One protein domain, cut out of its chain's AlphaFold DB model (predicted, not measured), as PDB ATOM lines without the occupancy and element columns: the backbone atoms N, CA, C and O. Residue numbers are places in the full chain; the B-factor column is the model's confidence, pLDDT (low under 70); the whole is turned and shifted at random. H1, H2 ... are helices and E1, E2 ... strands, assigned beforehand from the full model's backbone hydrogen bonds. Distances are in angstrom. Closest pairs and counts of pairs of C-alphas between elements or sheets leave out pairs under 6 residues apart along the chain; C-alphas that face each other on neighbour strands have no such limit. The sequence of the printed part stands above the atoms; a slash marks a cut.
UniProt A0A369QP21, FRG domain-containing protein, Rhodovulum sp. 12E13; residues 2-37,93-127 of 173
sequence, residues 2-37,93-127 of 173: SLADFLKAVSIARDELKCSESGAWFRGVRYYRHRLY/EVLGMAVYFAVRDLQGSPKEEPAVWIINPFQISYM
ATOM      1  N   SER A   2     183.502 238.009 116.005       88.00
ATOM      2  CA  SER A   2     183.854 237.275 114.780       88.00
ATOM      3  C   SER A   2     182.838 236.159 114.496       88.00
ATOM      4  O   SER A   2     182.088 235.754 115.383       88.00
ATOM      5  N   LEU A   3     182.819 235.619 113.270       86.75
ATOM      6  CA  LEU A   3     181.973 234.461 112.940       86.75
ATOM      7  C   LEU A   3     182.296 233.245 113.824       86.75
ATOM      8  O   LEU A   3     181.392 232.508 114.211       86.75
ATOM      9  N   ALA A   4     183.573 233.045 114.159       91.31
ATOM     10  CA  ALA A   4     184.003 231.955 115.029       91.31
ATOM     11  C   ALA A   4     183.443 232.116 116.450       91.31
ATOM     12  O   ALA A   4     182.938 231.148 117.019       91.31
ATOM     13  N   ASP A   5     183.460 233.341 116.986       92.44
ATOM     14  CA  ASP A   5     182.885 233.641 118.302       92.44
ATOM     15  C   ASP A   5     181.373 233.393 118.308       92.44
ATOM     16  O   ASP A   5     180.853 232.760 119.224       92.44
ATOM     17  N   PHE A   6     180.676 233.809 117.244       91.12
ATOM     18  CA  PHE A   6     179.240 233.579 117.094       91.12
ATOM     19  C   PHE A   6     178.893 232.085 117.051       91.12
ATOM     20  O   PHE A   6     178.012 231.632 117.779       91.12
ATOM     21  N   LEU A   7     179.596 231.290 116.238       93.69
ATOM     22  CA  LEU A   7     179.349 229.846 116.163       93.69
ATOM     23  C   LEU A   7     179.647 229.146 117.494       93.69
ATOM     24  O   LEU A   7     178.929 228.221 117.875       93.69
ATOM     25  N   LYS A   8     180.662 229.615 118.225       94.50
ATOM     26  CA  LYS A   8     180.960 229.128 119.573       94.50
ATOM     27  C   LYS A   8     179.825 229.451 120.547       94.50
ATOM     28  O   LYS A   8     179.395 228.555 121.268       94.50
ATOM     29  N   ALA A   9     179.294 230.675 120.524       92.94
ATOM     30  CA  ALA A   9     178.143 231.066 121.339       92.94
ATOM     31  C   ALA A   9     176.896 230.224 121.015       92.94
ATOM     32  O   ALA A   9     176.225 229.738 121.922       92.94
ATOM     33  N   VAL A  10     176.631 229.964 119.729       92.88
ATOM     34  CA  VAL A  10     175.537 229.077 119.299       92.88
ATOM     35  C   VAL A  10     175.729 227.655 119.831       92.88
ATOM     36  O   VAL A  10     174.761 227.046 120.278       92.88
ATOM     37  N   SER A  11     176.952 227.119 119.803       92.88
ATOM     38  CA  SER A  11     177.239 225.792 120.366       92.88
ATOM     39  C   SER A  11     176.951 225.745 121.866       92.88
ATOM     40  O   SER A  11     176.219 224.865 122.308       92.88
ATOM     41  N   ILE A  12     177.454 226.725 122.623       94.50
ATOM     42  CA  ILE A  12     177.245 226.825 124.076       94.50
ATOM     43  C   ILE A  12     175.747 226.892 124.398       94.50
ATOM     44  O   ILE A  12     175.254 226.108 125.204       94.50
ATOM     45  N   ALA A  13     174.998 227.754 123.708       92.94
ATOM     46  CA  ALA A  13     173.559 227.885 123.915       92.94
ATOM     47  C   ALA A  13     172.794 226.584 123.602       92.94
ATOM     48  O   ALA A  13     171.825 226.248 124.282       92.94
ATOM     49  N   ARG A  14     173.220 225.817 122.589       92.44
ATOM     50  CA  ARG A  14     172.621 224.507 122.282       92.44
ATOM     51  C   ARG A  14     172.903 223.469 123.365       92.44
ATOM     52  O   ARG A  14     172.024 222.654 123.646       92.44
ATOM     53  N   ASP A  15     174.079 223.509 123.981       92.44
ATOM     54  CA  ASP A  15     174.418 222.635 125.105       92.44
ATOM     55  C   ASP A  15     173.600 222.992 126.354       92.44
ATOM     56  O   ASP A  15     172.999 222.110 126.973       92.44
ATOM     57  N   GLU A  16     173.472 224.283 126.674       92.69
ATOM     58  CA  GLU A  16     172.639 224.776 127.782       92.69
ATOM     59  C   GLU A  16     171.161 224.392 127.616       92.69
ATOM     60  O   GLU A  16     170.506 223.945 128.564       92.69
ATOM     61  N   LEU A  17     170.644 224.504 126.390       89.50
ATOM     62  CA  LEU A  17     169.283 224.102 126.028       89.50
ATOM     63  C   LEU A  17     169.121 222.585 125.846       89.50
ATOM     64  O   LEU A  17     168.010 222.123 125.575       89.50
ATOM     65  N   LYS A  18     170.194 221.798 125.999       90.44
ATOM     66  CA  LYS A  18     170.206 220.335 125.826       90.44
ATOM     67  C   LYS A  18     169.659 219.896 124.460       90.44
ATOM     68  O   LYS A  18     168.864 218.959 124.370       90.44
ATOM     69  N   CYS A  19     170.052 220.605 123.401       89.44
ATOM     70  CA  CYS A  19     169.657 220.346 122.012       89.44
ATOM     71  C   CYS A  19     170.844 220.279 121.030       89.44
ATOM     72  O   CYS A  19     170.683 220.441 119.813       89.44
ATOM     73  N   SER A  20     172.055 220.026 121.534       85.38
ATOM     74  CA  SER A  20     173.236 219.784 120.699       85.38
ATOM     75  C   SER A  20     173.095 218.528 119.832       85.38
ATOM     76  O   SER A  20     173.376 218.598 118.637       85.38
ATOM     77  N   GLU A  21     172.539 217.443 120.373       81.25
ATOM     78  CA  GLU A  21     172.368 216.167 119.653       81.25
ATOM     79  C   GLU A  21     170.999 216.011 118.968       81.25
ATOM     80  O   GLU A  21     170.883 215.373 117.927       81.25
ATOM     81  N   SER A  22     169.937 216.588 119.541       80.75
ATOM     82  CA  SER A  22     168.556 216.364 119.081       80.75
ATOM     83  C   SER A  22     168.102 217.307 117.962       80.75
ATOM     84  O   SER A  22     167.102 217.036 117.303       80.75
ATOM     85  N   GLY A  23     168.837 218.396 117.728       85.44
ATOM     86  CA  GLY A  23     168.462 219.450 116.788       85.44
ATOM     87  C   GLY A  23     167.796 220.637 117.481       85.44
ATOM     88  O   GLY A  23     167.133 220.511 118.511       85.44
ATOM     89  N   ALA A  24     168.005 221.821 116.912       91.44
ATOM     90  CA  ALA A  24     167.518 223.083 117.449       91.44
ATOM     91  C   ALA A  24     166.728 223.838 116.385       91.44
ATOM     92  O   ALA A  24     167.003 223.730 115.190       91.44
ATOM     93  N   TRP A  25     165.764 224.630 116.837       94.25
ATOM     94  CA  TRP A  25     165.065 225.574 115.981       94.25
ATOM     95  C   TRP A  25     165.596 226.977 116.232       94.25
ATOM     96  O   TRP A  25     165.841 227.378 117.370       94.25
ATOM     97  N   PHE A  26     165.753 227.725 115.151       94.00
ATOM     98  CA  PHE A  26     166.361 229.040 115.114       94.00
ATOM     99  C   PHE A  26     165.374 230.081 114.600       94.00
ATOM    100  O   PHE A  26     164.519 229.797 113.758       94.00
ATOM    101  N   ARG A  27     165.519 231.320 115.066       93.19
ATOM    102  CA  ARG A  27     164.785 232.461 114.515       93.19
ATOM    103  C   ARG A  27     165.647 233.711 114.508       93.19
ATOM    104  O   ARG A  27     166.064 234.193 115.555       93.19
ATOM    105  N   GLY A  28     165.852 234.265 113.318       92.19
ATOM    106  CA  GLY A  28     166.518 235.549 113.141       92.19
ATOM    107  C   GLY A  28     165.593 236.718 113.419       92.19
ATOM    108  O   GLY A  28     164.474 236.765 112.901       92.19
ATOM    109  N   VAL A  29     166.069 237.685 114.195       89.75
ATOM    110  CA  VAL A  29     165.412 238.977 114.378       89.75
ATOM    111  C   VAL A  29     166.399 240.109 114.128       89.75
ATOM    112  O   VAL A  29     167.569 240.040 114.492       89.75
ATOM    113  N   ARG A  30     165.899 241.179 113.514       85.75
ATOM    114  CA  ARG A  30     166.693 242.370 113.199       85.75
ATOM    115  C   ARG A  30     167.155 243.132 114.442       85.75
ATOM    116  O   ARG A  30     168.172 243.809 114.393       85.75
ATOM    117  N   TYR A  31     166.379 243.056 115.517       83.88
ATOM    118  CA  TYR A  31     166.625 243.793 116.747       83.88
ATOM    119  C   TYR A  31     166.586 242.824 117.918       83.88
ATOM    120  O   TYR A  31     165.615 242.080 118.052       83.88
ATOM    121  N   TYR A  32     167.592 242.846 118.784       80.62
ATOM    122  CA  TYR A  32     167.633 241.985 119.966       80.62
ATOM    123  C   TYR A  32     166.420 242.210 120.885       80.62
ATOM    124  O   TYR A  32     165.839 241.263 121.409       80.62
ATOM    125  N   ARG A  33     165.941 243.459 120.985       77.06
ATOM    126  CA  ARG A  33     164.721 243.829 121.729       77.06
ATOM    127  C   ARG A  33     163.428 243.379 121.056       77.06
ATOM    128  O   ARG A  33     162.340 243.593 121.600       77.06
ATOM    129  N   HIS A  34     163.506 242.801 119.858       73.88
ATOM    130  CA  HIS A  34     162.329 242.360 119.138       73.88
ATOM    131  C   HIS A  34     161.679 241.200 119.886       73.88
ATOM    132  O   HIS A  34     162.169 240.071 119.898       73.88
ATOM    133  N   ARG A  35     160.514 241.476 120.472       75.25
ATOM    134  CA  ARG A  35     159.736 240.469 121.189       75.25
ATOM    135  C   ARG A  35     159.328 239.336 120.245       75.25
ATOM    136  O   ARG A  35     158.970 239.575 119.086       75.25
ATOM    137  N   LEU A  36     159.343 238.107 120.757       82.38
ATOM    138  CA  LEU A  36     158.892 236.902 120.057       82.38
ATOM    139  C   LEU A  36     157.361 236.840 119.988       82.38
ATOM    140  O   LEU A  36     156.719 235.932 120.503       82.38
ATOM    141  N   TYR A  37     156.772 237.851 119.359       82.62
ATOM    142  CA  TYR A  37     155.340 237.949 119.141       82.62
ATOM    143  C   TYR A  37     155.002 237.604 117.684       82.62
ATOM    144  O   TYR A  37     155.598 238.198 116.764       82.62
ATOM    145  N   GLU A  93     164.912 225.130 111.138       94.19
ATOM    146  CA  GLU A  93     165.975 224.197 111.545       94.19
ATOM    147  C   GLU A  93     167.351 224.598 110.995       94.19
ATOM    148  O   GLU A  93     168.386 224.105 111.441       94.19
ATOM    149  N   VAL A  94     167.387 225.527 110.036       94.81
ATOM    150  CA  VAL A  94     168.608 225.931 109.340       94.81
ATOM    151  C   VAL A  94     169.126 227.246 109.918       94.81
ATOM    152  O   VAL A  94     168.594 228.320 109.630       94.81
ATOM    153  N   LEU A  95     170.225 227.181 110.678       93.81
ATOM    154  CA  LEU A  95     170.868 228.359 111.279       93.81
ATOM    155  C   LEU A  95     171.143 229.471 110.252       93.81
ATOM    156  O   LEU A  95     170.890 230.640 110.529       93.81
ATOM    157  N   GLY A  96     171.599 229.116 109.047       94.50
ATOM    158  CA  GLY A  96     171.880 230.084 107.982       94.50
ATOM    159  C   GLY A  96     170.661 230.915 107.565       94.50
ATOM    160  O   GLY A  96     170.794 232.114 107.331       94.50
ATOM    161  N   MET A  97     169.461 230.322 107.550       95.06
ATOM    162  CA  MET A  97     168.218 231.042 107.240       95.06
ATOM    163  C   MET A  97     167.846 232.023 108.355       95.06
ATOM    164  O   MET A  97     167.420 233.146 108.080       95.06
ATOM    165  N   ALA A  98     168.055 231.634 109.616       94.12
ATOM    166  CA  ALA A  98     167.874 232.539 110.744       94.12
ATOM    167  C   ALA A  98     168.865 233.712 110.677       94.12
ATOM    168  O   ALA A  98     168.452 234.863 110.787       94.12
ATOM    169  N   VAL A  99     170.147 233.447 110.412       93.12
ATOM    170  CA  VAL A  99     171.156 234.504 110.254       93.12
ATOM    171  C   VAL A  99     170.781 235.449 109.112       93.12
ATOM    172  O   VAL A  99     170.751 236.658 109.327       93.12
ATOM    173  N   TYR A 100     170.404 234.922 107.941       93.44
ATOM    174  CA  TYR A 100     169.944 235.733 106.808       93.44
ATOM    175  C   TYR A 100     168.821 236.695 107.216       93.44
ATOM    176  O   TYR A 100     168.911 237.894 106.970       93.44
ATOM    177  N   PHE A 101     167.787 236.210 107.906       90.75
ATOM    178  CA  PHE A 101     166.682 237.063 108.345       90.75
ATOM    179  C   PHE A 101     167.053 238.075 109.429       90.75
ATOM    180  O   PHE A 101     166.401 239.119 109.508       90.75
ATOM    181  N   ALA A 102     168.075 237.794 110.235       90.81
ATOM    182  CA  ALA A 102     168.597 238.744 111.208       90.81
ATOM    183  C   ALA A 102     169.343 239.905 110.523       90.81
ATOM    184  O   ALA A 102     169.252 241.039 110.988       90.81
ATOM    185  N   VAL A 103     170.026 239.641 109.398       90.38
ATOM    186  CA  VAL A 103     170.949 240.606 108.772       90.38
ATOM    187  C   VAL A 103     170.488 241.224 107.446       90.38
ATOM    188  O   VAL A 103     171.024 242.259 107.064       90.38
ATOM    189  N   ARG A 104     169.506 240.647 106.735       88.75
ATOM    190  CA  ARG A 104     169.156 241.055 105.350       88.75
ATOM    191  C   ARG A 104     168.797 242.536 105.177       88.75
ATOM    192  O   ARG A 104     169.023 243.087 104.109       88.75
ATOM    193  N   ASP A 105     168.239 243.165 106.213       83.00
ATOM    194  CA  ASP A 105     167.753 244.554 106.173       83.00
ATOM    195  C   ASP A 105     168.676 245.517 106.942       83.00
ATOM    196  O   ASP A 105     168.268 246.625 107.312       83.00
ATOM    197  N   LEU A 106     169.909 245.092 107.239       83.50
ATOM    198  CA  LEU A 106     170.916 245.953 107.846       83.50
ATOM    199  C   LEU A 106     171.471 246.896 106.775       83.50
ATOM    200  O   LEU A 106     172.206 246.490 105.881       83.50
ATOM    201  N   GLN A 107     171.104 248.171 106.875       74.44
ATOM    202  CA  GLN A 107     171.690 249.241 106.074       74.44
ATOM    203  C   GLN A 107     172.537 250.143 106.969       74.44
ATOM    204  O   GLN A 107     172.051 250.645 107.984       74.44
ATOM    205  N   GLY A 108     173.792 250.365 106.571       72.62
ATOM    206  CA  GLY A 108     174.737 251.200 107.313       72.62
ATOM    207  C   GLY A 108     175.082 250.637 108.696       72.62
ATOM    208  O   GLY A 108     175.078 249.426 108.904       72.62
ATOM    209  N   SER A 109     175.391 251.526 109.642       68.81
ATOM    210  CA  SER A 109     175.607 251.166 111.046       68.81
ATOM    211  C   SER A 109     174.255 250.929 111.732       68.81
ATOM    212  O   SER A 109     173.474 251.879 111.866       68.81
ATOM    213  N   PRO A 110     173.943 249.694 112.164       67.50
ATOM    214  CA  PRO A 110     172.678 249.400 112.822       67.50
ATOM    215  C   PRO A 110     172.552 250.208 114.116       67.50
ATOM    216  O   PRO A 110     173.496 250.279 114.898       67.50
ATOM    217  N   LYS A 111     171.376 250.791 114.369       69.81
ATOM    218  CA  LYS A 111     171.072 251.420 115.670       69.81
ATOM    219  C   LYS A 111     170.910 250.397 116.798       69.81
ATOM    220  O   LYS A 111     171.005 250.759 117.962       69.81
ATOM    221  N   GLU A 112     170.619 249.152 116.439       77.19
ATOM    222  CA  GLU A 112     170.360 248.042 117.348       77.19
ATOM    223  C   GLU A 112     170.939 246.759 116.751       77.19
ATOM    224  O   GLU A 112     170.975 246.597 115.527       77.19
ATOM    225  N   GLU A 113     171.383 245.858 117.623       85.50
ATOM    226  CA  GLU A 113     172.052 244.626 117.225       85.50
ATOM    227  C   GLU A 113     171.051 243.557 116.756       85.50
ATOM    228  O   GLU A 113     169.995 243.380 117.384       85.50
ATOM    229  N   PRO A 114     171.357 242.835 115.663       89.50
ATOM    230  CA  PRO A 114     170.591 241.668 115.250       89.50
ATOM    231  C   PRO A 114     170.779 240.523 116.248       89.50
ATOM    232  O   PRO A 114     171.837 240.382 116.854       89.50
ATOM    233  N   ALA A 115     169.771 239.663 116.382       90.06
ATOM    234  CA  ALA A 115     169.836 238.510 117.276       90.06
ATOM    235  C   ALA A 115     169.288 237.244 116.614       90.06
ATOM    236  O   ALA A 115     168.398 237.289 115.758       90.06
ATOM    237  N   VAL A 116     169.807 236.095 117.044       92.50
ATOM    238  CA  VAL A 116     169.303 234.773 116.671       92.50
ATOM    239  C   VAL A 116     168.815 234.080 117.931       92.50
ATOM    240  O   VAL A 116     169.577 233.846 118.862       92.50
ATOM    241  N   TRP A 117     167.532 233.743 117.949       92.50
ATOM    242  CA  TRP A 117     166.927 232.959 119.014       92.50
ATOM    243  C   TRP A 117     167.105 231.473 118.732       92.50
ATOM    244  O   TRP A 117     167.036 231.057 117.575       92.50
ATOM    245  N   ILE A 118     167.275 230.684 119.793       92.75
ATOM    246  CA  ILE A 118     167.438 229.230 119.738       92.75
ATOM    247  C   ILE A 118     166.433 228.603 120.697       92.75
ATOM    248  O   ILE A 118     166.285 229.068 121.827       92.75
ATOM    249  N   ILE A 119     165.744 227.553 120.257       91.50
ATOM    250  CA  ILE A 119     164.850 226.770 121.114       91.50
ATOM    251  C   ILE A 119     165.121 225.276 120.962       91.50
ATOM    252  O   ILE A 119     165.515 224.799 119.895       91.50
ATOM    253  N   ASN A 120     164.852 224.537 122.037       91.31
ATOM    254  CA  ASN A 120     164.773 223.084 122.016       91.31
ATOM    255  C   ASN A 120     163.322 222.658 121.695       91.31
ATOM    256  O   ASN A 120     162.448 222.786 122.566       91.31
ATOM    257  N   PRO A 121     163.034 222.151 120.479       88.56
ATOM    258  CA  PRO A 121     161.669 221.796 120.084       88.56
ATOM    259  C   PRO A 121     161.089 220.635 120.906       88.56
ATOM    260  O   PRO A 121     159.882 220.594 121.162       88.56
ATOM    261  N   PHE A 122     161.931 219.720 121.393       85.62
ATOM    262  CA  PHE A 122     161.498 218.585 122.213       85.62
ATOM    263  C   PHE A 122     161.081 219.025 123.610       85.62
ATOM    264  O   PHE A 122     160.072 218.549 124.128       85.62
ATOM    265  N   GLN A 123     161.812 219.970 124.204       83.62
ATOM    266  CA  GLN A 123     161.463 220.522 125.510       83.62
ATOM    267  C   GLN A 123     160.124 221.264 125.460       83.62
ATOM    268  O   GLN A 123     159.286 221.066 126.337       83.62
ATOM    269  N   ILE A 124     159.888 222.054 124.408       80.81
ATOM    270  CA  ILE A 124     158.595 222.720 124.192       80.81
ATOM    271  C   ILE A 124     157.490 221.682 123.992       80.81
ATOM    272  O   ILE A 124     156.452 221.763 124.645       80.81
ATOM    273  N   SER A 125     157.718 220.669 123.154       80.06
ATOM    274  CA  SER A 125     156.737 219.601 122.920       80.06
ATOM    275  C   SER A 125     156.379 218.860 124.212       80.06
ATOM    276  O   SER A 125     155.211 218.569 124.464       80.06
ATOM    277  N   TYR A 126     157.372 218.597 125.064       78.94
ATOM    278  CA  TYR A 126     157.190 217.967 126.368       78.94
ATOM    279  C   TYR A 126     156.382 218.843 127.331       78.94
ATOM    280  O   TYR A 126     155.388 218.374 127.883       78.94
ATOM    281  N   MET A 127     156.758 220.119 127.485       73.12
ATOM    282  CA  MET A 127     156.017 221.084 128.309       73.12
ATOM    283  C   MET A 127     154.563 221.202 127.856       73.12
ATOM    284  O   MET A 127     153.658 221.267 128.680       73.12
TER     285      MET A 127
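Overview. This is residues 2 to 37 and 93 to 127 of the 173 residues of the protein "FRG domain-containing protein" of Rhodovulum sp. 12E13 (UniProt A0A369QP21). Look first for a narrow two-stranded ribbon, E1 and E2, in the middle of the model, with helix H2 packed alongside E1 and the longer helix H1 slanting away from E2, which it approaches with residues 10 to 14. The short helix H3 follows E2 at one end of the ribbon, and the looped stretch 104 to 114 reaches out past the other end. The printed part has 71 residues, with three named helices and two named strands in the order H1, E1, H2, E2, H3; the sheet, in the order E1 - E2, is antiparallel and the class is mixed, helices and strands. The whole is only just compact, close to loose, with a radius of gyration of the C-alphas of 12.9 A and spans of 41 by 29 by 17 A.

Along the chain. Find C-alpha 3 at (181.973, 234.461, 112.940); from there H1, residues 3 to 16, runs 20.0 A to C-alpha 16. Go on to C-alpha 25 at (165.065, 225.574, 115.981), where E1, residues 25 to 29, begins; it is 13.5 A long. After the cut you meet H2, residues 95 to 103, 12.5 A long. E2, residues 115 to 119, covers 13.3 A. H3, residues 121 to 127, covers 10.0 A and ends at C-alpha 127 at (156.017, 221.084, 128.309).

Arrangement. Begin at the sheet, where E1 and E2 are antiparallel neighbours with 158 degrees between their directions. Look at N 27 and O 117, 2.9 A apart, and N 117 and O 27, 2.8 A apart, both within hydrogen-bond range. The closest C-alphas of E1 and H2 are those of Gly 28 and Ala 98, 4.1 A apart. For H2 and E2 the closest C-alphas are those of Ala 102 and Ala 115, at 6.2 A. For H1 and E2 they are those of Arg 14 and Ile 118, at 7.5 A. For E1 and H3 they are those of Trp 25 and Pro 121, at 6.5 A. H1, H2 and H3 are apart from one another. In H1, H2 and H3 every O i to N i+4 pair is within hydrogen-bond range.

Size, cuts and confidence. The two C-alphas farthest apart are those of Gly 108 and Tyr 126, 42.1 A. Residues 38 to 92 are not printed, and C-alphas 37 and 93 stand 19.0 A apart across this cut, which falls in the link from E1 to H2. Of the links printed whole, H2 to E2 is long with 11 residues, H1 to E1 is short with 8, and E2 to H3 is tight with 1. The mean pLDDT of the printed part is 87.1; look for low confidence, under 70, at residues 109 to 111.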